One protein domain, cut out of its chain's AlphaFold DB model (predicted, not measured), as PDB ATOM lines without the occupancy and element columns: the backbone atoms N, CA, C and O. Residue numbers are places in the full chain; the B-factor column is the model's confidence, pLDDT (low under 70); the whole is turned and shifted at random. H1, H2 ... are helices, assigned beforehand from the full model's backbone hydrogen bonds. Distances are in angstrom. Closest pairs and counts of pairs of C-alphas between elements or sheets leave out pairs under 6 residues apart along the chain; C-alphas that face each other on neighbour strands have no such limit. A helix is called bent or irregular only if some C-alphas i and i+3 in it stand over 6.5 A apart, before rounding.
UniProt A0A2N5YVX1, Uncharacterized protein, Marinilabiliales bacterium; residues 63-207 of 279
ATOM      1  N   HIS A  63     -37.871  -8.902  32.205       98.06
ATOM      2  CA  HIS A  63     -36.654  -9.475  32.789       98.06
ATOM      3  C   HIS A  63     -35.415  -8.642  32.444       98.06
ATOM      4  O   HIS A  63     -34.572  -8.388  33.298       98.06
ATOM      5  N   GLU A  64     -35.343  -8.140  31.221       96.00
ATOM      6  CA  GLU A  64     -34.267  -7.330  30.663       96.00
ATOM      7  C   GLU A  64     -34.089  -5.999  31.424       96.00
ATOM      8  O   GLU A  64     -32.996  -5.750  31.952       96.00
ATOM      9  N   PRO A  65     -35.129  -5.150  31.597       97.06
ATOM     10  CA  PRO A  65     -35.010  -3.951  32.422       97.06
ATOM     11  C   PRO A  65     -34.773  -4.277  33.901       97.06
ATOM     12  O   PRO A  65     -34.097  -3.506  34.584       97.06
ATOM     13  N   PHE A  66     -35.277  -5.405  34.410       98.25
ATOM     14  CA  PHE A  66     -35.018  -5.829  35.786       98.25
ATOM     15  C   PHE A  66     -33.534  -6.160  35.998       98.25
ATOM     16  O   PHE A  66     -32.901  -5.560  36.866       98.25
ATOM     17  N   ILE A  67     -32.942  -7.010  35.152       97.88
ATOM     18  CA  ILE A  67     -31.514  -7.380  35.177       97.88
ATOM     19  C   ILE A  67     -30.613  -6.142  35.091       97.88
ATOM     20  O   ILE A  67     -29.608  -6.043  35.801       97.88
ATOM     21  N   ASN A  68     -31.013  -5.143  34.300       96.00
ATOM     22  CA  ASN A  68     -30.312  -3.862  34.181       96.00
ATOM     23  C   ASN A  68     -30.373  -2.976  35.441       96.00
ATOM     24  O   ASN A  68     -29.704  -1.937  35.495       96.00
ATOM     25  N   ASN A  69     -31.096  -3.404  36.478       97.06
ATOM     26  CA  ASN A  69     -31.224  -2.718  37.760       97.06
ATOM     27  C   ASN A  69     -30.780  -3.546  38.981       97.06
ATOM     28  O   ASN A  69     -30.613  -2.958  40.047       97.06
ATOM     29  N   ILE A  70     -30.491  -4.848  38.841       97.69
ATOM     30  CA  ILE A  70     -30.033  -5.699  39.957       97.69
ATOM     31  C   ILE A  70     -28.657  -5.250  40.477       97.69
ATOM     32  O   ILE A  70     -27.754  -4.913  39.698       97.69
ATOM     33  N   GLY A  71     -28.488  -5.264  41.802       97.06
ATOM     34  CA  GLY A  71     -27.227  -4.962  42.479       97.06
ATOM     35  C   GLY A  71     -26.724  -3.537  42.231       97.06
ATOM     36  O   GLY A  71     -27.476  -2.621  41.881       97.06
ATOM     37  N   SER A  72     -25.418  -3.311  42.387       98.06
ATOM     38  CA  SER A  72     -24.829  -2.000  42.110       98.06
ATOM     39  C   SER A  72     -24.501  -1.809  40.622       98.06
ATOM     40  O   SER A  72     -24.279  -2.754  39.862       98.06
ATOM     41  N   LYS A  73     -24.341  -0.550  40.190       98.00
ATOM     42  CA  LYS A  73     -23.836  -0.230  38.838       98.00
ATOM     43  C   LYS A  73     -22.467  -0.871  38.555       98.00
ATOM     44  O   LYS A  73     -22.157  -1.192  37.407       98.00
ATOM     45  N   LYS A  74     -21.633  -1.047  39.589       98.00
ATOM     46  CA  LYS A  74     -20.323  -1.708  39.485       98.00
ATOM     47  C   LYS A  74     -20.484  -3.199  39.184       98.00
ATOM     48  O   LYS A  74     -19.741  -3.712  38.348       98.00
ATOM     49  N   ASP A  75     -21.452  -3.855  39.818       98.12
ATOM     50  CA  ASP A  75     -21.747  -5.275  39.619       98.12
ATOM     51  C   ASP A  75     -22.205  -5.555  38.194       98.12
ATOM     52  O   ASP A  75     -21.590  -6.360  37.493       98.12
ATOM     53  N   ARG A  76     -23.195  -4.793  37.716       97.75
ATOM     54  CA  ARG A  76     -23.693  -4.906  36.337       97.75
ATOM     55  C   ARG A  76     -22.581  -4.693  35.314       97.75
ATOM     56  O   ARG A  76     -22.404  -5.502  34.412       97.75
ATOM     57  N   LYS A  77     -21.725  -3.685  35.525       97.44
ATOM     58  CA  LYS A  77     -20.552  -3.450  34.666       97.44
ATOM     59  C   LYS A  77     -19.569  -4.627  34.666       97.44
ATOM     60  O   LYS A  77     -18.901  -4.844  33.659       97.44
ATOM     61  N   ARG A  78     -19.428  -5.364  35.773       98.12
ATOM     62  CA  ARG A  78     -18.544  -6.540  35.845       98.12
ATOM     63  C   ARG A  78     -19.112  -7.721  35.058       98.12
ATOM     64  O   ARG A  78     -18.339  -8.378  34.369       98.12
ATOM     65  N   ILE A  79     -20.426  -7.934  35.107       98.25
ATOM     66  CA  ILE A  79     -21.131  -8.953  34.312       98.25
ATOM     67  C   ILE A  79     -21.006  -8.647  32.818       98.25
ATOM     68  O   ILE A  79     -20.482  -9.477  32.080       98.25
ATOM     69  N   THR A  80     -21.353  -7.429  32.389       97.88
ATOM     70  CA  THR A  80     -21.239  -7.033  30.975       97.88
ATOM     71  C   THR A  80     -19.802  -7.149  30.466       97.88
ATOM     72  O   THR A  80     -19.566  -7.651  29.373       97.88
ATOM     73  N   LYS A  81     -18.807  -6.741  31.268       98.19
ATOM     74  CA  LYS A  81     -17.392  -6.910  30.902       98.19
ATOM     75  C   LYS A  81     -16.992  -8.370  30.734       98.19
ATOM     76  O   LYS A  81     -16.173  -8.651  29.871       98.19
ATOM     77  N   PHE A  82     -17.522  -9.271  31.557       98.69
ATOM     78  CA  PHE A  82     -17.262 -10.697  31.400       98.69
ATOM     79  C   PHE A  82     -17.879 -11.236  30.105       98.69
ATOM     80  O   PHE A  82     -17.189 -11.922  29.362       98.69
ATOM     81  N   GLN A  83     -19.124 -10.860  29.788       98.56
ATOM     82  CA  GLN A  83     -19.770 -11.240  28.524       98.56
ATOM     83  C   GLN A  83     -18.967 -10.748  27.308       98.56
ATOM     84  O   GLN A  83     -18.674 -11.530  26.406       98.56
ATOM     85  N   ILE A  84     -18.528  -9.483  27.322       98.44
ATOM     86  CA  ILE A  84     -17.660  -8.917  26.277       98.44
ATOM     87  C   ILE A  84     -16.327  -9.670  26.193       98.44
ATOM     88  O   ILE A  84     -15.878  -9.978  25.094       98.44
ATOM     89  N   GLU A  85     -15.689  -9.983  27.325       98.50
ATOM     90  CA  GLU A  85     -14.418 -10.720  27.350       98.50
ATOM     91  C   GLU A  85     -14.555 -12.101  26.697       98.50
ATOM     92  O   GLU A  85     -13.710 -12.478  25.890       98.50
ATOM     93  N   VAL A  86     -15.632 -12.833  27.001       98.56
ATOM     94  CA  VAL A  86     -15.912 -14.137  26.388       98.56
ATOM     95  C   VAL A  86     -16.057 -14.002  24.870       98.56
ATOM     96  O   VAL A  86     -15.390 -14.720  24.127       98.56
ATOM     97  N   LEU A  87     -16.878 -13.061  24.394       98.50
ATOM     98  CA  LEU A  87     -17.095 -12.873  22.955       98.50
ATOM     99  C   LEU A  87     -15.840 -12.352  22.237       98.50
ATOM    100  O   LEU A  87     -15.583 -12.737  21.100       98.50
ATOM    101  N   SER A  88     -15.022 -11.531  22.901       98.06
ATOM    102  CA  SER A  88     -13.753 -11.026  22.349       98.06
ATOM    103  C   SER A  88     -12.711 -12.134  22.171       98.06
ATOM    104  O   SER A  88     -11.831 -12.021  21.325       98.06
ATOM    105  N   ARG A  89     -12.807 -13.219  22.950       97.88
ATOM    106  CA  ARG A  89     -11.935 -14.403  22.864       97.88
ATOM    107  C   ARG A  89     -12.533 -15.535  22.035       97.88
ATOM    108  O   ARG A  89     -12.135 -16.689  22.182       97.88
ATOM    109  N   ARG A  90     -13.502 -15.237  21.167       98.38
ATOM    110  CA  ARG A  90     -14.208 -16.249  20.369       98.38
ATOM    111  C   ARG A  90     -13.264 -17.213  19.648       98.38
ATOM    112  O   ARG A  90     -13.536 -18.407  19.651       98.38
ATOM    113  N   GLU A  91     -12.161 -16.723  19.081       98.19
ATOM    114  CA  GLU A  91     -11.200 -17.550  18.334       98.19
ATOM    115  C   GLU A  91     -10.611 -18.704  19.157       98.19
ATOM    116  O   GLU A  91     -10.325 -19.761  18.599       98.19
ATOM    117  N   THR A  92     -10.459 -18.535  20.475       98.31
ATOM    118  CA  THR A  92      -9.925 -19.578  21.361       98.31
ATOM    119  C   THR A  92     -11.018 -20.304  22.138       98.31
ATOM    120  O   THR A  92     -10.952 -21.523  22.292       98.31
ATOM    121  N   LEU A  93     -12.064 -19.597  22.579       98.69
ATOM    122  CA  LEU A  93     -13.126 -20.178  23.403       98.69
ATOM    123  C   LEU A  93     -14.141 -21.007  22.611       98.69
ATOM    124  O   LEU A  93     -14.654 -21.991  23.143       98.69
ATOM    125  N   LEU A  94     -14.437 -20.656  21.356       98.75
ATOM    126  CA  LEU A  94     -15.392 -21.413  20.544       98.75
ATOM    127  C   LEU A  94     -14.888 -22.834  20.214       98.75
ATOM    128  O   LEU A  94     -15.670 -23.769  20.386       98.75
ATOM    129  N   PRO A  95     -13.610 -23.064  19.841       98.75
ATOM    130  CA  PRO A  95     -13.078 -24.424  19.709       98.75
ATOM    131  C   PRO A  95     -13.179 -25.250  21.000       98.75
ATOM    132  O   PRO A  95     -13.556 -26.421  20.958       98.75
ATOM    133  N   MET A  96     -12.901 -24.639  22.161       98.75
ATOM    134  CA  MET A  96     -13.060 -25.300  23.465       98.75
ATOM    135  C   MET A  96     -14.526 -25.667  23.729       98.75
ATOM    136  O   MET A  96     -14.824 -26.763  24.206       98.75
ATOM    137  N   PHE A  97     -15.447 -24.771  23.374       98.88
ATOM    138  CA  PHE A  97     -16.885 -24.986  23.480       98.88
ATOM    139  C   PHE A  97     -17.372 -26.128  22.582       98.88
ATOM    140  O   PHE A  97     -18.070 -27.021  23.057       98.88
ATOM    141  N   GLN A  98     -16.957 -26.152  21.315       98.75
ATOM    142  CA  GLN A  98     -17.279 -27.222  20.367       98.75
ATOM    143  C   GLN A  98     -16.740 -28.578  20.851       98.75
ATOM    144  O   GLN A  98     -17.457 -29.579  20.812       98.75
ATOM    145  N   GLN A  99     -15.509 -28.611  21.376       98.69
ATOM    146  CA  GLN A  99     -14.937 -29.819  21.969       98.69
ATOM    147  C   GLN A  99     -15.745 -30.289  23.188       98.69
ATOM    148  O   GLN A  99     -16.030 -31.480  23.313       98.69
ATOM    149  N   TYR A 100     -16.139 -29.369  24.074       98.62
ATOM    150  CA  TYR A 100     -16.980 -29.683  25.229       98.62
ATOM    151  C   TYR A 100     -18.329 -30.273  24.800       98.62
ATOM    152  O   TYR A 100     -18.702 -31.341  25.280       98.62
ATOM    153  N   VAL A 101     -19.017 -29.628  23.855       98.75
ATOM    154  CA  VAL A 101     -20.286 -30.094  23.274       98.75
ATOM    155  C   VAL A 101     -20.155 -31.512  22.717       98.75
ATOM    156  O   VAL A 101     -20.993 -32.364  23.008       98.75
ATOM    157  N   GLN A 102     -19.085 -31.791  21.966       98.50
ATOM    158  CA  GLN A 102     -18.839 -33.112  21.389       98.50
ATOM    159  C   GLN A 102     -18.624 -34.180  22.471       98.50
ATOM    160  O   GLN A 102     -19.200 -35.266  22.392       98.50
ATOM    161  N   LEU A 103     -17.806 -33.883  23.485       98.38
ATOM    162  CA  LEU A 103     -17.521 -34.807  24.587       98.38
ATOM    163  C   LEU A 103     -18.760 -35.067  25.452       98.38
ATOM    164  O   LEU A 103     -18.988 -36.205  25.866       98.38
ATOM    165  N   ALA A 104     -19.567 -34.032  25.688       98.00
ATOM    166  CA  ALA A 104     -20.827 -34.107  26.422       98.00
ATOM    167  C   ALA A 104     -21.987 -34.682  25.587       98.00
ATOM    168  O   ALA A 104     -23.033 -34.991  26.149       98.00
ATOM    169  N   LYS A 105     -21.788 -34.881  24.272       98.38
ATOM    170  CA  LYS A 105     -22.776 -35.408  23.315       98.38
ATOM    171  C   LYS A 105     -24.071 -34.587  23.267       98.38
ATOM    172  O   LYS A 105     -25.154 -35.155  23.193       98.38
ATOM    173  N   LEU A 106     -23.939 -33.264  23.314       98.56
ATOM    174  CA  LEU A 106     -25.075 -32.347  23.277       98.56
ATOM    175  C   LEU A 106     -25.476 -32.043  21.834       98.56
ATOM    176  O   LEU A 106     -24.621 -31.713  21.009       98.56
ATOM    177  N   ASN A 107     -26.773 -32.113  21.547       98.38
ATOM    178  CA  ASN A 107     -27.347 -31.786  20.248       98.38
ATOM    179  C   ASN A 107     -28.245 -30.551  20.351       98.38
ATOM    180  O   ASN A 107     -28.894 -30.311  21.368       98.38
ATOM    181  N   PHE A 108     -28.312 -29.767  19.273       98.31
ATOM    182  CA  PHE A 108     -29.019 -28.485  19.251       98.31
ATOM    183  C   PHE A 108     -29.905 -28.348  18.019       98.31
ATOM    184  O   PHE A 108     -29.613 -28.897  16.957       98.31
ATOM    185  N   ARG A 109     -30.971 -27.553  18.150       97.31
ATOM    186  CA  ARG A 109     -31.841 -27.162  17.027       97.31
ATOM    187  C   ARG A 109     -31.293 -25.978  16.213       97.31
ATOM    188  O   ARG A 109     -31.867 -25.630  15.184       97.31
ATOM    189  N   ILE A 110     -30.204 -25.369  16.678       97.50
ATOM    190  CA  ILE A 110     -29.515 -24.218  16.075       97.50
ATOM    191  C   ILE A 110     -28.005 -24.510  15.963       97.50
ATOM    192  O   ILE A 110     -27.525 -25.423  16.640       97.50
ATOM    193  N   PRO A 111     -27.244 -23.770  15.134       98.06
ATOM    194  CA  PRO A 111     -25.791 -23.927  15.039       98.06
ATOM    195  C   PRO A 111     -25.090 -23.760  16.393       98.06
ATOM    196  O   PRO A 111     -25.481 -22.923  17.206       98.06
ATOM    197  N   VAL A 112     -24.017 -24.523  16.625       98.50
ATOM    198  CA  VAL A 112     -23.264 -24.519  17.897       98.50
ATOM    199  C   VAL A 112     -22.685 -23.131  18.205       98.50
ATOM    200  O   VAL A 112     -22.597 -22.729  19.362       98.50
ATOM    201  N   GLU A 113     -22.339 -22.373  17.170       98.38
ATOM    202  CA  GLU A 113     -21.847 -20.999  17.246       98.38
ATOM    203  C   GLU A 113     -22.902 -20.039  17.810       98.38
ATOM    204  O   GLU A 113     -22.571 -19.157  18.601       98.38
ATOM    205  N   GLU A 114     -24.172 -20.238  17.449       98.56
ATOM    206  CA  GLU A 114     -25.281 -19.481  18.027       98.56
ATOM    207  C   GLU A 114     -25.514 -19.899  19.483       98.56
ATOM    208  O   GLU A 114     -25.720 -19.040  20.337       98.56
ATOM    209  N   VAL A 115     -25.414 -21.196  19.810       98.75
ATOM    210  CA  VAL A 115     -25.537 -21.680  21.200       98.75
ATOM    211  C   VAL A 115     -24.473 -21.051  22.100       98.75
ATOM    212  O   VAL A 115     -24.786 -20.662  23.224       98.75
ATOM    213  N   PHE A 116     -23.237 -20.903  21.615       98.88
ATOM    214  CA  PHE A 116     -22.179 -20.200  22.344       98.88
ATOM    215  C   PHE A 116     -22.593 -18.763  22.694       98.88
ATOM    216  O   PHE A 116     -22.427 -18.333  23.834       98.88
ATOM    217  N   GLU A 117     -23.192 -18.031  21.751       98.75
ATOM    218  CA  GLU A 117     -23.703 -16.678  22.002       98.75
ATOM    219  C   GLU A 117     -24.896 -16.665  22.961       98.75
ATOM    220  O   GLU A 117     -24.942 -15.811  23.846       98.75
ATOM    221  N   TYR A 118     -25.814 -17.631  22.867       98.81
ATOM    222  CA  TYR A 118     -26.910 -17.767  23.831       98.81
ATOM    223  C   TYR A 118     -26.413 -18.103  25.241       98.81
ATOM    224  O   TYR A 118     -26.951 -17.562  26.203       98.81
ATOM    225  N   CYS A 119     -25.339 -18.885  25.390       98.81
ATOM    226  CA  CYS A 119     -24.680 -19.093  26.686       98.81
ATOM    227  C   CYS A 119     -24.141 -17.775  27.259       98.81
ATOM    228  O   CYS A 119     -24.220 -17.539  28.467       98.81
ATOM    229  N   VAL A 120     -23.617 -16.886  26.408       98.75
ATOM    230  CA  VAL A 120     -23.173 -15.552  26.832       98.75
ATOM    231  C   VAL A 120     -24.351 -14.646  27.185       98.75
ATOM    232  O   VAL A 120     -24.264 -13.915  28.169       98.75
ATOM    233  N   LEU A 121     -25.445 -14.675  26.423       98.50
ATOM    234  CA  LEU A 121     -26.645 -13.883  26.711       98.50
ATOM    235  C   LEU A 121     -27.321 -14.326  28.017       98.50
ATOM    236  O   LEU A 121     -27.629 -13.483  28.858       98.50
ATOM    237  N   GLU A 122     -27.441 -15.635  28.233       98.69
ATOM    238  CA  GLU A 122     -27.983 -16.253  29.451       98.69
ATOM    239  C   GLU A 122     -27.125 -16.009  30.686       98.69
ATOM    240  O   GLU A 122     -27.634 -16.008  31.804       98.69
ATOM    241  N   TYR A 123     -25.829 -15.746  30.510       98.75
ATOM    242  CA  TYR A 123     -24.910 -15.562  31.625       98.75
ATOM    243  C   TYR A 123     -25.414 -14.533  32.644       98.75
ATOM    244  O   TYR A 123     -25.348 -14.789  33.842       98.75
ATOM    245  N   SER A 124     -25.927 -13.377  32.209       98.19
ATOM    246  CA  SER A 124     -26.427 -12.361  33.146       98.19
ATOM    247  C   SER A 124     -27.660 -12.846  33.912       98.19
ATOM    248  O   SER A 124     -27.763 -12.581  35.111       98.19
ATOM    249  N   PHE A 125     -28.547 -13.591  33.244       98.69
ATOM    250  CA  PHE A 125     -29.747 -14.162  33.834       98.69
ATOM    251  C   PHE A 125     -29.387 -15.202  34.903       98.69
ATOM    252  O   PHE A 125     -29.657 -14.999  36.091       98.69
ATOM    253  N   ALA A 126     -28.679 -16.263  34.508       98.62
ATOM    254  CA  ALA A 126     -28.280 -17.352  35.392       98.62
ATOM    255  C   ALA A 126     -27.358 -16.889  36.531       98.62
ATOM    256  O   ALA A 126     -27.463 -17.368  37.666       98.62
ATOM    257  N   PHE A 127     -26.465 -15.925  36.270       98.81
ATOM    258  CA  PHE A 127     -25.563 -15.399  37.291       98.81
ATOM    259  C   PHE A 127     -26.333 -14.747  38.438       98.81
ATOM    260  O   PHE A 127     -26.059 -15.033  39.605       98.81
ATOM    261  N   TRP A 128     -27.297 -13.881  38.135       98.69
ATOM    262  CA  TRP A 128     -28.125 -13.255  39.161       98.69
ATOM    263  C   TRP A 128     -29.070 -14.260  39.826       98.69
ATOM    264  O   TRP A 128     -29.189 -14.269  41.054       98.69
ATOM    265  N   GLN A 129     -29.637 -15.181  39.040       98.50
ATOM    266  CA  GLN A 129     -30.529 -16.225  39.536       98.50
ATOM    267  C   GLN A 129     -29.861 -17.154  40.560       98.50
ATOM    268  O   GLN A 129     -30.507 -17.532  41.538       98.50
ATOM    269  N   TRP A 130     -28.594 -17.531  40.368       98.00
ATOM    270  CA  TRP A 130     -27.961 -18.594  41.164       98.00
ATOM    271  C   TRP A 130     -26.715 -18.169  41.936       98.00
ATOM    272  O   TRP A 130     -26.444 -18.719  43.005       98.00
ATOM    273  N   VAL A 131     -25.949 -17.205  41.424       98.06
ATOM    274  CA  VAL A 131     -24.638 -16.839  41.979       98.06
ATOM    275  C   VAL A 131     -24.721 -15.583  42.841       98.06
ATOM    276  O   VAL A 131     -24.228 -15.596  43.966       98.06
ATOM    277  N   GLY A 132     -25.289 -14.494  42.316       96.75
ATOM    278  CA  GLY A 132     -25.536 -13.233  43.033       96.75
ATOM    279  C   GLY A 132     -24.302 -12.482  43.558       96.75
ATOM    280  O   GLY A 132     -24.443 -11.404  44.123       96.75
ATOM    281  N   ASN A 133     -23.088 -13.015  43.383       97.25
ATOM    282  CA  ASN A 133     -21.857 -12.455  43.939       97.25
ATOM    283  C   ASN A 133     -20.807 -12.232  42.847       97.25
ATOM    284  O   ASN A 133     -20.076 -13.156  42.470       97.25
ATOM    285  N   THR A 134     -20.689 -10.985  42.384       97.69
ATOM    286  CA  THR A 134     -19.790 -10.619  41.281       97.69
ATOM    287  C   THR A 134     -18.310 -10.823  41.590       97.69
ATOM    288  O   THR A 134     -17.521 -10.918  40.649       97.69
ATOM    289  N   ASP A 135     -17.901 -10.991  42.852       96.94
ATOM    290  CA  ASP A 135     -16.510 -11.308  43.195       96.94
ATOM    291  C   ASP A 135     -16.042 -12.664  42.685       96.94
ATOM    292  O   ASP A 135     -14.844 -12.838  42.446       96.94
ATOM    293  N   ARG A 136     -16.981 -13.568  42.392       97.19
ATOM    294  CA  ARG A 136     -16.702 -14.862  41.765       97.19
ATOM    295  C   ARG A 136     -16.354 -14.758  40.281       97.19
ATOM    296  O   ARG A 136     -15.809 -15.709  39.736       97.19
ATOM    297  N   ILE A 137     -16.628 -13.624  39.631       98.44
ATOM    298  CA  ILE A 137     -16.328 -13.425  38.209       98.44
ATOM    299  C   ILE A 137     -14.808 -13.295  38.025       98.44
ATOM    300  O   ILE A 137     -14.209 -12.393  38.637       98.44
ATOM    301  N   PRO A 138     -14.171 -14.128  37.178       97.50
ATOM    302  CA  PRO A 138     -12.748 -14.031  36.892       97.50
ATOM    303  C   PRO A 138     -12.350 -12.640  36.387       97.50
ATOM    304  O   PRO A 138     -13.114 -11.932  35.732       97.50
ATOM    305  N   LYS A 139     -11.114 -12.235  36.683       92.12
ATOM    306  CA  LYS A 139     -10.540 -11.010  36.109       92.12
ATOM    307  C   LYS A 139     -10.239 -11.238  34.626       92.12
ATOM    308  O   LYS A 139      -9.844 -12.336  34.257       92.12
ATOM    309  N   SER A 140     -10.265 -10.182  33.815       82.69
ATOM    310  CA  SER A 140      -9.939 -10.256  32.380       82.69
ATOM    311  C   SER A 140      -8.514 -10.733  32.068       82.69
ATOM    312  O   SER A 140      -8.232 -11.119  30.952       82.69
ATOM    313  N   LYS A 141      -7.586 -10.758  33.031       89.94
ATOM    314  CA  LYS A 141      -6.252 -11.367  32.839       89.94
ATOM    315  C   LYS A 141      -6.221 -12.880  33.104       89.94
ATOM    316  O   LYS A 141      -5.144 -13.466  33.138       89.94
ATOM    317  N   ALA A 142      -7.366 -13.498  33.391       96.44
ATOM    318  CA  ALA A 142      -7.456 -14.941  33.565       96.44
ATOM    319  C   ALA A 142      -7.179 -15.671  32.242       96.44
ATOM    320  O   ALA A 142      -7.343 -15.106  31.159       96.44
ATOM    321  N   THR A 143      -6.742 -16.923  32.352       98.12
ATOM    322  CA  THR A 143      -6.539 -17.815  31.206       98.12
ATOM    323  C   THR A 143      -7.871 -18.170  30.554       98.12
ATOM    324  O   THR A 143      -8.914 -18.122  31.213       98.12
ATOM    325  N   ASP A 144      -7.823 -18.573  29.288       98.38
ATOM    326  CA  ASP A 144      -8.999 -19.013  28.530       98.38
ATOM    327  C   ASP A 144      -9.727 -20.154  29.244       98.38
ATOM    328  O   ASP A 144     -10.934 -20.064  29.435       98.38
ATOM    329  N   ASP A 145      -8.996 -21.126  29.801       98.31
ATOM    330  CA  ASP A 145      -9.566 -22.199  30.630       98.31
ATOM    331  C   ASP A 145     -10.420 -21.681  31.787       98.31
ATOM    332  O   ASP A 145     -11.502 -22.200  32.047       98.31
ATOM    333  N   LYS A 146      -9.962 -20.640  32.491       98.44
ATOM    334  CA  LYS A 146     -10.695 -20.089  33.638       98.44
ATOM    335  C   LYS A 146     -11.930 -19.312  33.205       98.44
ATOM    336  O   LYS A 146     -12.939 -19.357  33.901       98.44
ATOM    337  N   ILE A 147     -11.841 -18.581  32.094       98.69
ATOM    338  CA  ILE A 147     -12.989 -17.874  31.517       98.69
ATOM    339  C   ILE A 147     -14.027 -18.889  31.034       98.69
ATOM    340  O   ILE A 147     -15.197 -18.779  31.398       98.69
ATOM    341  N   PHE A 148     -13.585 -19.912  30.301       98.62
ATOM    342  CA  PHE A 148     -14.420 -20.986  29.782       98.62
ATOM    343  C   PHE A 148     -15.125 -21.754  30.902       98.62
ATOM    344  O   PHE A 148     -16.348 -21.834  30.919       98.62
ATOM    345  N   GLN A 149     -14.376 -22.254  31.890       98.44
ATOM    346  CA  GLN A 149     -14.941 -22.990  33.024       98.44
ATOM    347  C   GLN A 149     -15.969 -22.160  33.793       98.44
ATOM    348  O   GLN A 149     -16.991 -22.693  34.214       98.44
ATOM    349  N   HIS A 150     -15.718 -20.859  33.969       98.69
ATOM    350  CA  HIS A 150     -16.668 -19.977  34.639       98.69
ATOM    351  C   HIS A 150     -17.953 -19.781  33.831       98.69
ATOM    352  O   HIS A 150     -19.029 -19.828  34.418       98.69
ATOM    353  N   LEU A 151     -17.861 -19.596  32.508       98.69
ATOM    354  CA  LEU A 151     -19.043 -19.520  31.644       98.69
ATOM    355  C   LEU A 151     -19.871 -20.806  31.755       98.69
ATOM    356  O   LEU A 151     -21.046 -20.736  32.090       98.69
ATOM    357  N   ILE A 152     -19.252 -21.972  31.542       98.31
ATOM    358  CA  ILE A 152     -19.957 -23.263  31.535       98.31
ATOM    359  C   ILE A 152     -20.574 -23.586  32.900       98.31
ATOM    360  O   ILE A 152     -21.654 -24.162  32.964       98.31
ATOM    361  N   ALA A 153     -19.929 -23.182  33.996       98.31
ATOM    362  CA  ALA A 153     -20.469 -23.377  35.339       98.31
ATOM    363  C   ALA A 153     -21.693 -22.498  35.654       98.31
ATOM    364  O   ALA A 153     -22.412 -22.798  36.605       98.31
ATOM    365  N   VAL A 154     -21.900 -21.398  34.920       98.62
ATOM    366  CA  VAL A 154     -23.001 -20.450  35.158       98.62
ATOM    367  C   VAL A 154     -24.113 -20.606  34.124       98.62
ATOM    368  O   VAL A 154     -25.275 -20.649  34.505       98.62
ATOM    369  N   SER A 155     -23.768 -20.695  32.843       98.12
ATOM    370  CA  SER A 155     -24.695 -20.748  31.711       98.12
ATOM    371  C   SER A 155     -24.177 -21.726  30.652       98.12
ATOM    372  O   SER A 155     -23.789 -21.347  29.546       98.12
ATOM    373  N   GLY A 156     -24.100 -23.001  31.037       97.88
ATOM    374  CA  GLY A 156     -23.623 -24.089  30.189       97.88
ATOM    375  C   GLY A 156     -24.558 -24.420  29.015       97.88
ATOM    376  O   GLY A 156     -25.747 -24.097  29.037       97.88
ATOM    377  N   PRO A 157     -24.032 -25.086  27.970       98.44
ATOM    378  CA  PRO A 157     -24.805 -25.410  26.776       98.44
ATOM    379  C   PRO A 157     -25.828 -26.527  26.982       98.44
ATOM    380  O   PRO A 157     -26.726 -26.673  26.160       98.44
ATOM    381  N   ASP A 158     -25.718 -27.315  28.050       97.69
ATOM    382  CA  ASP A 158     -26.684 -28.363  28.381       97.69
ATOM    383  C   ASP A 158     -28.103 -27.795  28.471       97.69
ATOM    384  O   ASP A 158     -29.023 -28.379  27.905       97.69
ATOM    385  N   TYR A 159     -28.261 -26.599  29.040       97.19
ATOM    386  CA  TYR A 159     -29.546 -25.914  29.135       97.19
ATOM    387  C   TYR A 159     -30.231 -25.694  27.771       97.19
ATOM    388  O   TYR A 159     -31.451 -25.794  27.683       97.19
ATOM    389  N   PHE A 160     -29.468 -25.460  26.697       98.31
ATOM    390  CA  PHE A 160     -29.997 -25.243  25.341       98.31
ATOM    391  C   PHE A 160     -30.058 -26.509  24.481       98.31
ATOM    392  O   PHE A 160     -30.541 -26.465  23.347       98.31
ATOM    393  N   SER A 161     -29.523 -27.619  24.984       98.44
ATOM    394  CA  SER A 161     -29.459 -28.882  24.251       98.44
ATOM    395  C   SER A 161     -30.794 -29.622  24.268       98.44
ATOM    396  O   SER A 161     -31.617 -29.437  25.165       98.44
ATOM    397  N   ILE A 162     -30.998 -30.501  23.288       97.81
ATOM    398  CA  ILE A 162     -32.160 -31.396  23.244       97.81
ATOM    399  C   ILE A 162     -32.163 -32.298  24.487       97.81
ATOM    400  O   ILE A 162     -33.202 -32.475  25.117       97.81
ATOM    401  N   GLU A 163     -30.994 -32.808  24.871       97.75
ATOM    402  CA  GLU A 163     -30.803 -33.712  26.006       97.75
ATOM    403  C   GLU A 163     -31.078 -33.028  27.350       97.75
ATOM    404  O   GLU A 163     -31.742 -33.593  28.215       97.75
ATOM    405  N   GLY A 164     -30.589 -31.801  27.542       97.06
ATOM    406  CA  GLY A 164     -30.841 -31.042  28.769       97.06
ATOM    407  C   GLY A 164     -32.272 -30.511  28.859       97.06
ATOM    408  O   GLY A 164     -32.805 -30.370  29.961       97.06
ATOM    409  N   ALA A 165     -32.928 -30.277  27.719       96.06
ATOM    410  CA  ALA A 165     -34.329 -29.879  27.666       96.06
ATOM    411  C   ALA A 165     -35.300 -31.051  27.894       96.06
ATOM    412  O   ALA A 165     -36.399 -30.817  28.396       96.06
ATOM    413  N   GLU A 166     -34.930 -32.292  27.560       96.31
ATOM    414  CA  GLU A 166     -35.818 -33.466  27.620       96.31
ATOM    415  C   GLU A 166     -36.546 -33.624  28.974       96.31
ATOM    416  O   GLU A 166     -37.780 -33.711  28.972       96.31
ATOM    417  N   PRO A 167     -35.877 -33.559  30.145       96.81
ATOM    418  CA  PRO A 167     -36.546 -33.739  31.436       96.81
ATOM    419  C   PRO A 167     -37.545 -32.625  31.772       96.81
ATOM    420  O   PRO A 167     -38.463 -32.829  32.568       96.81
ATOM    421  N   ILE A 168     -37.366 -31.438  31.187       95.62
ATOM    422  CA  ILE A 168     -38.205 -30.256  31.416       95.62
ATOM    423  C   ILE A 168     -39.087 -29.922  30.208       95.62
ATOM    424  O   ILE A 168     -39.779 -28.905  30.216       95.62
ATOM    425  N   PHE A 169     -39.117 -30.772  29.180       96.75
ATOM    426  CA  PHE A 169     -39.830 -30.497  27.937       96.75
ATOM    427  C   PHE A 169     -41.334 -30.239  28.137       96.75
ATOM    428  O   PHE A 169     -41.837 -29.262  27.579       96.75
ATOM    429  N   PRO A 170     -42.063 -30.978  29.003       95.38
ATOM    430  CA  PRO A 170     -43.455 -30.643  29.306       95.38
ATOM    431  C   PRO A 170     -43.630 -29.234  29.890       95.38
ATOM    432  O   PRO A 170     -44.616 -28.559  29.592       95.38
ATOM    433  N   PHE A 171     -42.668 -28.764  30.693       96.25
ATOM    434  CA  PHE A 171     -42.664 -27.387  31.180       96.25
ATOM    435  C   PHE A 171     -42.411 -26.398  30.041       96.25
ATOM    436  O   PHE A 171     -43.127 -25.407  29.967       96.25
ATOM    437  N   LEU A 172     -41.462 -26.667  29.140       97.69
ATOM    438  CA  LEU A 172     -41.167 -25.787  28.002       97.69
ATOM    439  C   LEU A 172     -42.384 -25.620  27.079       97.69
ATOM    440  O   LEU A 172     -42.714 -24.500  26.693       97.69
ATOM    441  N   VAL A 173     -43.115 -26.705  26.806       97.12
ATOM    442  CA  VAL A 173     -44.384 -26.656  26.059       97.12
ATOM    443  C   VAL A 173     -45.442 -25.845  26.816       97.12
ATOM    444  O   VAL A 173     -46.148 -25.030  26.222       97.12
ATOM    445  N   GLN A 174     -45.550 -26.011  28.139       96.69
ATOM    446  CA  GLN A 174     -46.491 -25.217  28.933       96.69
ATOM    447  C   GLN A 174     -46.089 -23.734  29.016       96.69
ATOM    448  O   GLN A 174     -46.954 -22.861  29.009       96.69
ATOM    449  N   ALA A 175     -44.795 -23.427  29.075       97.69
ATOM    450  CA  ALA A 175     -44.279 -22.065  29.041       97.69
ATOM    451  C   ALA A 175     -44.624 -21.385  27.713       97.69
ATOM    452  O   ALA A 175     -45.177 -20.285  27.729       97.69
ATOM    453  N   ALA A 176     -44.423 -22.090  26.594       97.75
ATOM    454  CA  ALA A 176     -44.830 -21.651  25.261       97.75
ATOM    455  C   ALA A 176     -46.318 -21.308  25.177       97.75
ATOM    456  O   ALA A 176     -46.698 -20.304  24.575       97.75
ATOM    457  N   LYS A 177     -47.156 -22.145  25.794       97.06
ATOM    458  CA  LYS A 177     -48.607 -22.044  25.680       97.06
ATOM    459  C   LYS A 177     -49.249 -21.091  26.679       97.06
ATOM    460  O   LYS A 177     -50.169 -20.383  26.306       97.06
ATOM    461  N   GLU A 178     -48.846 -21.106  27.946       96.88
ATOM    462  CA  GLU A 178     -49.659 -20.543  29.039       96.88
ATOM    463  C   GLU A 178     -48.862 -19.765  30.089       96.88
ATOM    464  O   GLU A 178     -49.403 -18.828  30.674       96.88
ATOM    465  N   LEU A 179     -47.619 -20.166  30.387       97.25
ATOM    466  CA  LEU A 179     -46.893 -19.615  31.544       97.25
ATOM    467  C   LEU A 179     -45.939 -18.478  31.201       97.25
ATOM    468  O   LEU A 179     -45.638 -17.682  32.086       97.25
ATOM    469  N   GLY A 180     -45.477 -18.422  29.955       97.88
ATOM    470  CA  GLY A 180     -44.542 -17.422  29.470       97.88
ATOM    471  C   GLY A 180     -43.100 -17.719  29.866       97.88
ATOM    472  O   GLY A 180     -42.812 -18.684  30.582       97.88
ATOM    473  N   TYR A 181     -42.186 -16.887  29.378       98.00
ATOM    474  CA  TYR A 181     -40.750 -17.009  29.611       98.00
ATOM    475  C   TYR A 181     -40.048 -15.643  29.502       98.00
ATOM    476  O   TYR A 181     -40.686 -14.609  29.287       98.00
ATOM    477  N   TYR A 182     -38.731 -15.615  29.699       97.62
ATOM    478  CA  TYR A 182     -37.914 -14.409  29.538       97.62
ATOM    479  C   TYR A 182     -37.319 -14.306  28.128       97.62
ATOM    480  O   TYR A 182     -37.184 -15.311  27.433       97.62
ATOM    481  N   GLY A 183     -36.968 -13.087  27.713       96.69
ATOM    482  CA  GLY A 183     -36.198 -12.808  26.502       96.69
ATOM    483  C   GLY A 183     -34.723 -12.523  26.801       96.69
ATOM    484  O   GLY A 183     -34.280 -12.580  27.951       96.69
ATOM    485  N   TYR A 184     -33.965 -12.202  25.749       96.56
ATOM    486  CA  TYR A 184     -32.584 -11.734  25.866       96.56
ATOM    487  C   TYR A 184     -32.414 -10.360  25.231       96.56
ATOM    488  O   TYR A 184     -32.843 -10.123  24.101       96.56
ATOM    489  N   GLU A 185     -31.688  -9.497  25.934       90.25
ATOM    490  CA  GLU A 185     -31.250  -8.202  25.426       90.25
ATOM    491  C   GLU A 185     -29.937  -8.357  24.646       90.25
ATOM    492  O   GLU A 185     -28.932  -8.812  25.195       90.25
ATOM    493  N   THR A 186     -29.929  -7.958  23.373       94.69
ATOM    494  CA  THR A 186     -28.751  -8.078  22.496       94.69
ATOM    495  C   THR A 186     -28.039  -6.751  22.256       94.69
ATOM    496  O   THR A 186     -26.882  -6.760  21.841       94.69
ATOM    497  N   GLU A 187     -28.675  -5.603  22.512       93.00
ATOM    498  CA  GLU A 187     -28.170  -4.284  22.101       93.00
ATOM    499  C   GLU A 187     -26.775  -3.987  22.671       93.00
ATOM    500  O   GLU A 187     -25.860  -3.618  21.932       93.00
ATOM    501  N   THR A 188     -26.572  -4.247  23.969       92.69
ATOM    502  CA  THR A 188     -25.304  -3.962  24.674       92.69
ATOM    503  C   THR A 188     -24.121  -4.789  24.153       92.69
ATOM    504  O   THR A 188     -22.968  -4.401  24.340       92.69
ATOM    505  N   LEU A 189     -24.389  -5.928  23.511       96.75
ATOM    506  CA  LEU A 189     -23.371  -6.851  23.001       96.75
ATOM    507  C   LEU A 189     -23.343  -6.907  21.467       96.75
ATOM    508  O   LEU A 189     -22.570  -7.681  20.913       96.75
ATOM    509  N   SER A 190     -24.150  -6.093  20.781       95.81
ATOM    510  CA  SER A 190     -24.381  -6.171  19.331       95.81
ATOM    511  C   SER A 190     -23.107  -6.136  18.478       95.81
ATOM    512  O   SER A 190     -23.028  -6.857  17.492       95.81
ATOM    513  N   GLU A 191     -22.082  -5.379  18.881       96.56
ATOM    514  CA  GLU A 191     -20.780  -5.326  18.187       96.56
ATOM    515  C   GLU A 191     -19.997  -6.653  18.226       96.56
ATOM    516  O   GLU A 191     -19.094  -6.862  17.418       96.56
ATOM    517  N   TYR A 192     -20.321  -7.542  19.168       97.62
ATOM    518  CA  TYR A 192     -19.609  -8.798  19.426       97.62
ATOM    519  C   TYR A 192     -20.416 -10.052  19.048       97.62
ATOM    520  O   TYR A 192     -19.863 -11.159  19.008       97.62
ATOM    521  N   LEU A 193     -21.721  -9.893  18.821       98.00
ATOM    522  CA  LEU A 193     -22.644 -10.965  18.457       98.00
ATOM    523  C   LEU A 193     -22.675 -11.158  16.941       98.00
ATOM    524  O   LEU A 193     -22.514 -10.214  16.169       98.00
ATOM    525  N   THR A 194     -22.911 -12.395  16.516       97.06
ATOM    526  CA  THR A 194     -23.203 -12.730  15.118       97.06
ATOM    527  C   THR A 194     -24.687 -12.994  14.900       97.06
ATOM    528  O   THR A 194     -25.175 -12.819  13.781       97.06
ATOM    529  N   ILE A 195     -25.435 -13.342  15.956       95.19
ATOM    530  CA  ILE A 195     -26.890 -13.419  15.862       95.19
ATOM    531  C   ILE A 195     -27.480 -12.011  15.663       95.19
ATOM    532  O   ILE A 195     -27.127 -11.078  16.386       95.19
ATOM    533  N   PRO A 196     -28.414 -11.822  14.711       87.25
ATOM    534  CA  PRO A 196     -28.988 -10.503  14.440       87.25
ATOM    535  C   PRO A 196     -30.013 -10.074  15.500       87.25
ATOM    536  O   PRO A 196     -30.300  -8.889  15.642       87.25
ATOM    537  N   SER A 197     -30.627 -11.039  16.194       92.62
ATOM    538  CA  SER A 197     -31.619 -10.817  17.247       92.62
ATOM    539  C   SER A 197     -31.900 -12.117  18.003       92.62
ATOM    540  O   SER A 197     -31.941 -13.187  17.395       92.62
ATOM    541  N   ALA A 198     -32.197 -12.004  19.300       95.75
ATOM    542  CA  ALA A 198     -32.715 -13.098  20.123       95.75
ATOM    543  C   ALA A 198     -34.252 -13.234  20.077       95.75
ATOM    544  O   ALA A 198     -34.823 -14.088  20.752       95.75
ATOM    545  N   LYS A 199     -34.957 -12.422  19.280       95.50
ATOM    546  CA  LYS A 199     -36.420 -12.496  19.182       95.50
ATOM    547  C   LYS A 199     -36.876 -13.859  18.657       95.50
ATOM    548  O   LYS A 199     -36.428 -14.328  17.600       95.50
ATOM    549  N   GLY A 200     -37.823 -14.467  19.366       95.56
ATOM    550  CA  GLY A 200     -38.357 -15.786  19.048       95.56
ATOM    551  C   GLY A 200     -37.376 -16.927  19.325       95.56
ATOM    552  O   GLY A 200     -37.562 -18.010  18.759       95.56
ATOM    553  N   TYR A 201     -36.323 -16.709  20.125       97.06
ATOM    554  CA  TYR A 201     -35.339 -17.751  20.434       97.06
ATOM    555  C   TYR A 201     -36.000 -18.959  21.100       97.06
ATOM    556  O   TYR A 201     -35.653 -20.089  20.767       97.06
ATOM    557  N   PHE A 202     -37.001 -18.739  21.963       97.62
ATOM    558  CA  PHE A 202     -37.629 -19.811  22.730       97.62
ATOM    559  C   PHE A 202     -38.181 -20.905  21.805       97.62
ATOM    560  O   PHE A 202     -37.844 -22.080  21.931       97.62
ATOM    561  N   ASN A 203     -38.947 -20.505  20.787       96.25
ATOM    562  CA  ASN A 203     -39.518 -21.422  19.798       96.25
ATOM    563  C   ASN A 203     -38.470 -22.053  18.868       96.25
ATOM    564  O   ASN A 203     -38.710 -23.122  18.305       96.25
ATOM    565  N   LYS A 204     -37.337 -21.376  18.642       95.31
ATOM    566  CA  LYS A 204     -36.248 -21.880  17.795       95.31
ATOM    567  C   LYS A 204     -35.413 -22.936  18.519       95.31
ATOM    568  O   LYS A 204     -35.045 -23.928  17.900       95.31
ATOM    569  N   ILE A 205     -35.135 -22.722  19.804       97.19
ATOM    570  CA  ILE A 205     -34.231 -23.563  20.591       97.19
ATOM    571  C   ILE A 205     -34.995 -24.690  21.292       97.19
ATOM    572  O   ILE A 205     -34.628 -25.859  21.164       97.19
ATOM    573  N   PHE A 206     -36.084 -24.367  21.994       97.56
ATOM    574  CA  PHE A 206     -36.715 -25.285  22.946       97.56
ATOM    575  C   PHE A 206     -37.863 -26.115  22.390       97.56
ATOM    576  O   PHE A 206     -38.127 -27.187  22.934       97.56
ATOM    577  N   LEU A 207     -38.482 -25.707  21.280       96.69
ATOM    578  CA  LEU A 207     -39.616 -26.423  20.692       96.69
ATOM    579  C   LEU A 207     -39.290 -27.006  19.315       96.69
ATOM    580  O   LEU A 207     -38.570 -26.407  18.513       96.69
TER     581      LEU A 207
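This is residues 63 to 207 of the 279 residues of an uncharacterized protein of Marinilabiliales bacterium (UniProt A0A2N5YVX1). The bent helix H4 runs through the middle, with H2 side by side with its arm H4a and H3 and H5 packed across it. To one side H6 leads to the kinked H7, with H8 near it, and residues 180 to 200 run from H7 toward H2 and back to H8. The printed part has 145 residues with eight named helices, H1 to H8 in chain order, and no named strand: all helix. It is compact, with a radius of gyration of the C-alphas of 14.9 A, and spans 41 by 35 by 27 A.

H1, residues 63 to 67, is only just apart from H2, residues 73 to 88, at 8.3 A. H3, residues 90 to 104, follows. H4, residues 112 to 131, one helix by its hydrogen bonds, is bent: C-alphas 121 and 124 are 6.6 A apart, and arms H4a, 112 to 121, and H4b, 124 to 131, stand at a steep tilt of 66 degrees. H1 only just touches H4b, with 3 pairs of C-alphas within 8 A, the closest Ile 67 and Phe 125, 7.1 A. H2 touches H4a with residues 83 to 87 alone, opposite ways at a shallow tilt of 12 degrees; the closest C-alphas, Gln 83 and Val 120, are 5.7 A apart. H3 touches H4a with residues 94 to 98 alone, about perpendicular at 73 degrees, closest C-alphas Gln 98 and Val 112, 7.0 A. H5, residues 144 to 155, touches H4a with 151 to 155 alone, about perpendicular at 74 degrees, closest C-alphas Cys 119 and Ser 155, 5.3 A. H6, residues 157 to 160, touches H4a, closest C-alphas Cys 119 and Pro 157, 6.3 A. H7, residues 162 to 179, only just touches H6, with 3 pairs of C-alphas within 8 A and only at the corner, closest Asp 158 and Gly 164, 5.0 A. H8, residues 201 to 205, is close to H7 but not clearly touching, closest C-alphas Ala 176 and Asn 203, 7.6 A. Every O i to N i+4 pair is within hydrogen-bond range in H1, H2, H4a, H4b, H5 and H8, against 9 of 11 in H3 and 9 of 14 in H7; H6 is too short for one.

H1 begins at C-alpha 63 (-36.654, -9.475, 32.789), and H8 ends at C-alpha 205 (-34.231, -23.563, 20.591). From first to last C-alpha H2 is 22.1 A long, H3 20.0 A, H5 16.1 A and H7 20.6 A. H7 is irregular, C-alphas 167 and 170 being 7.9 A apart, with a kink of 72 degrees near residue 169.

The two C-alphas farthest apart, of Lys 141 and Glu 178, are 44.5 A apart. The links H4 to H5 and H7 to H8 are long. The printed part has no cut, and no printed residue has a pLDDT under 70.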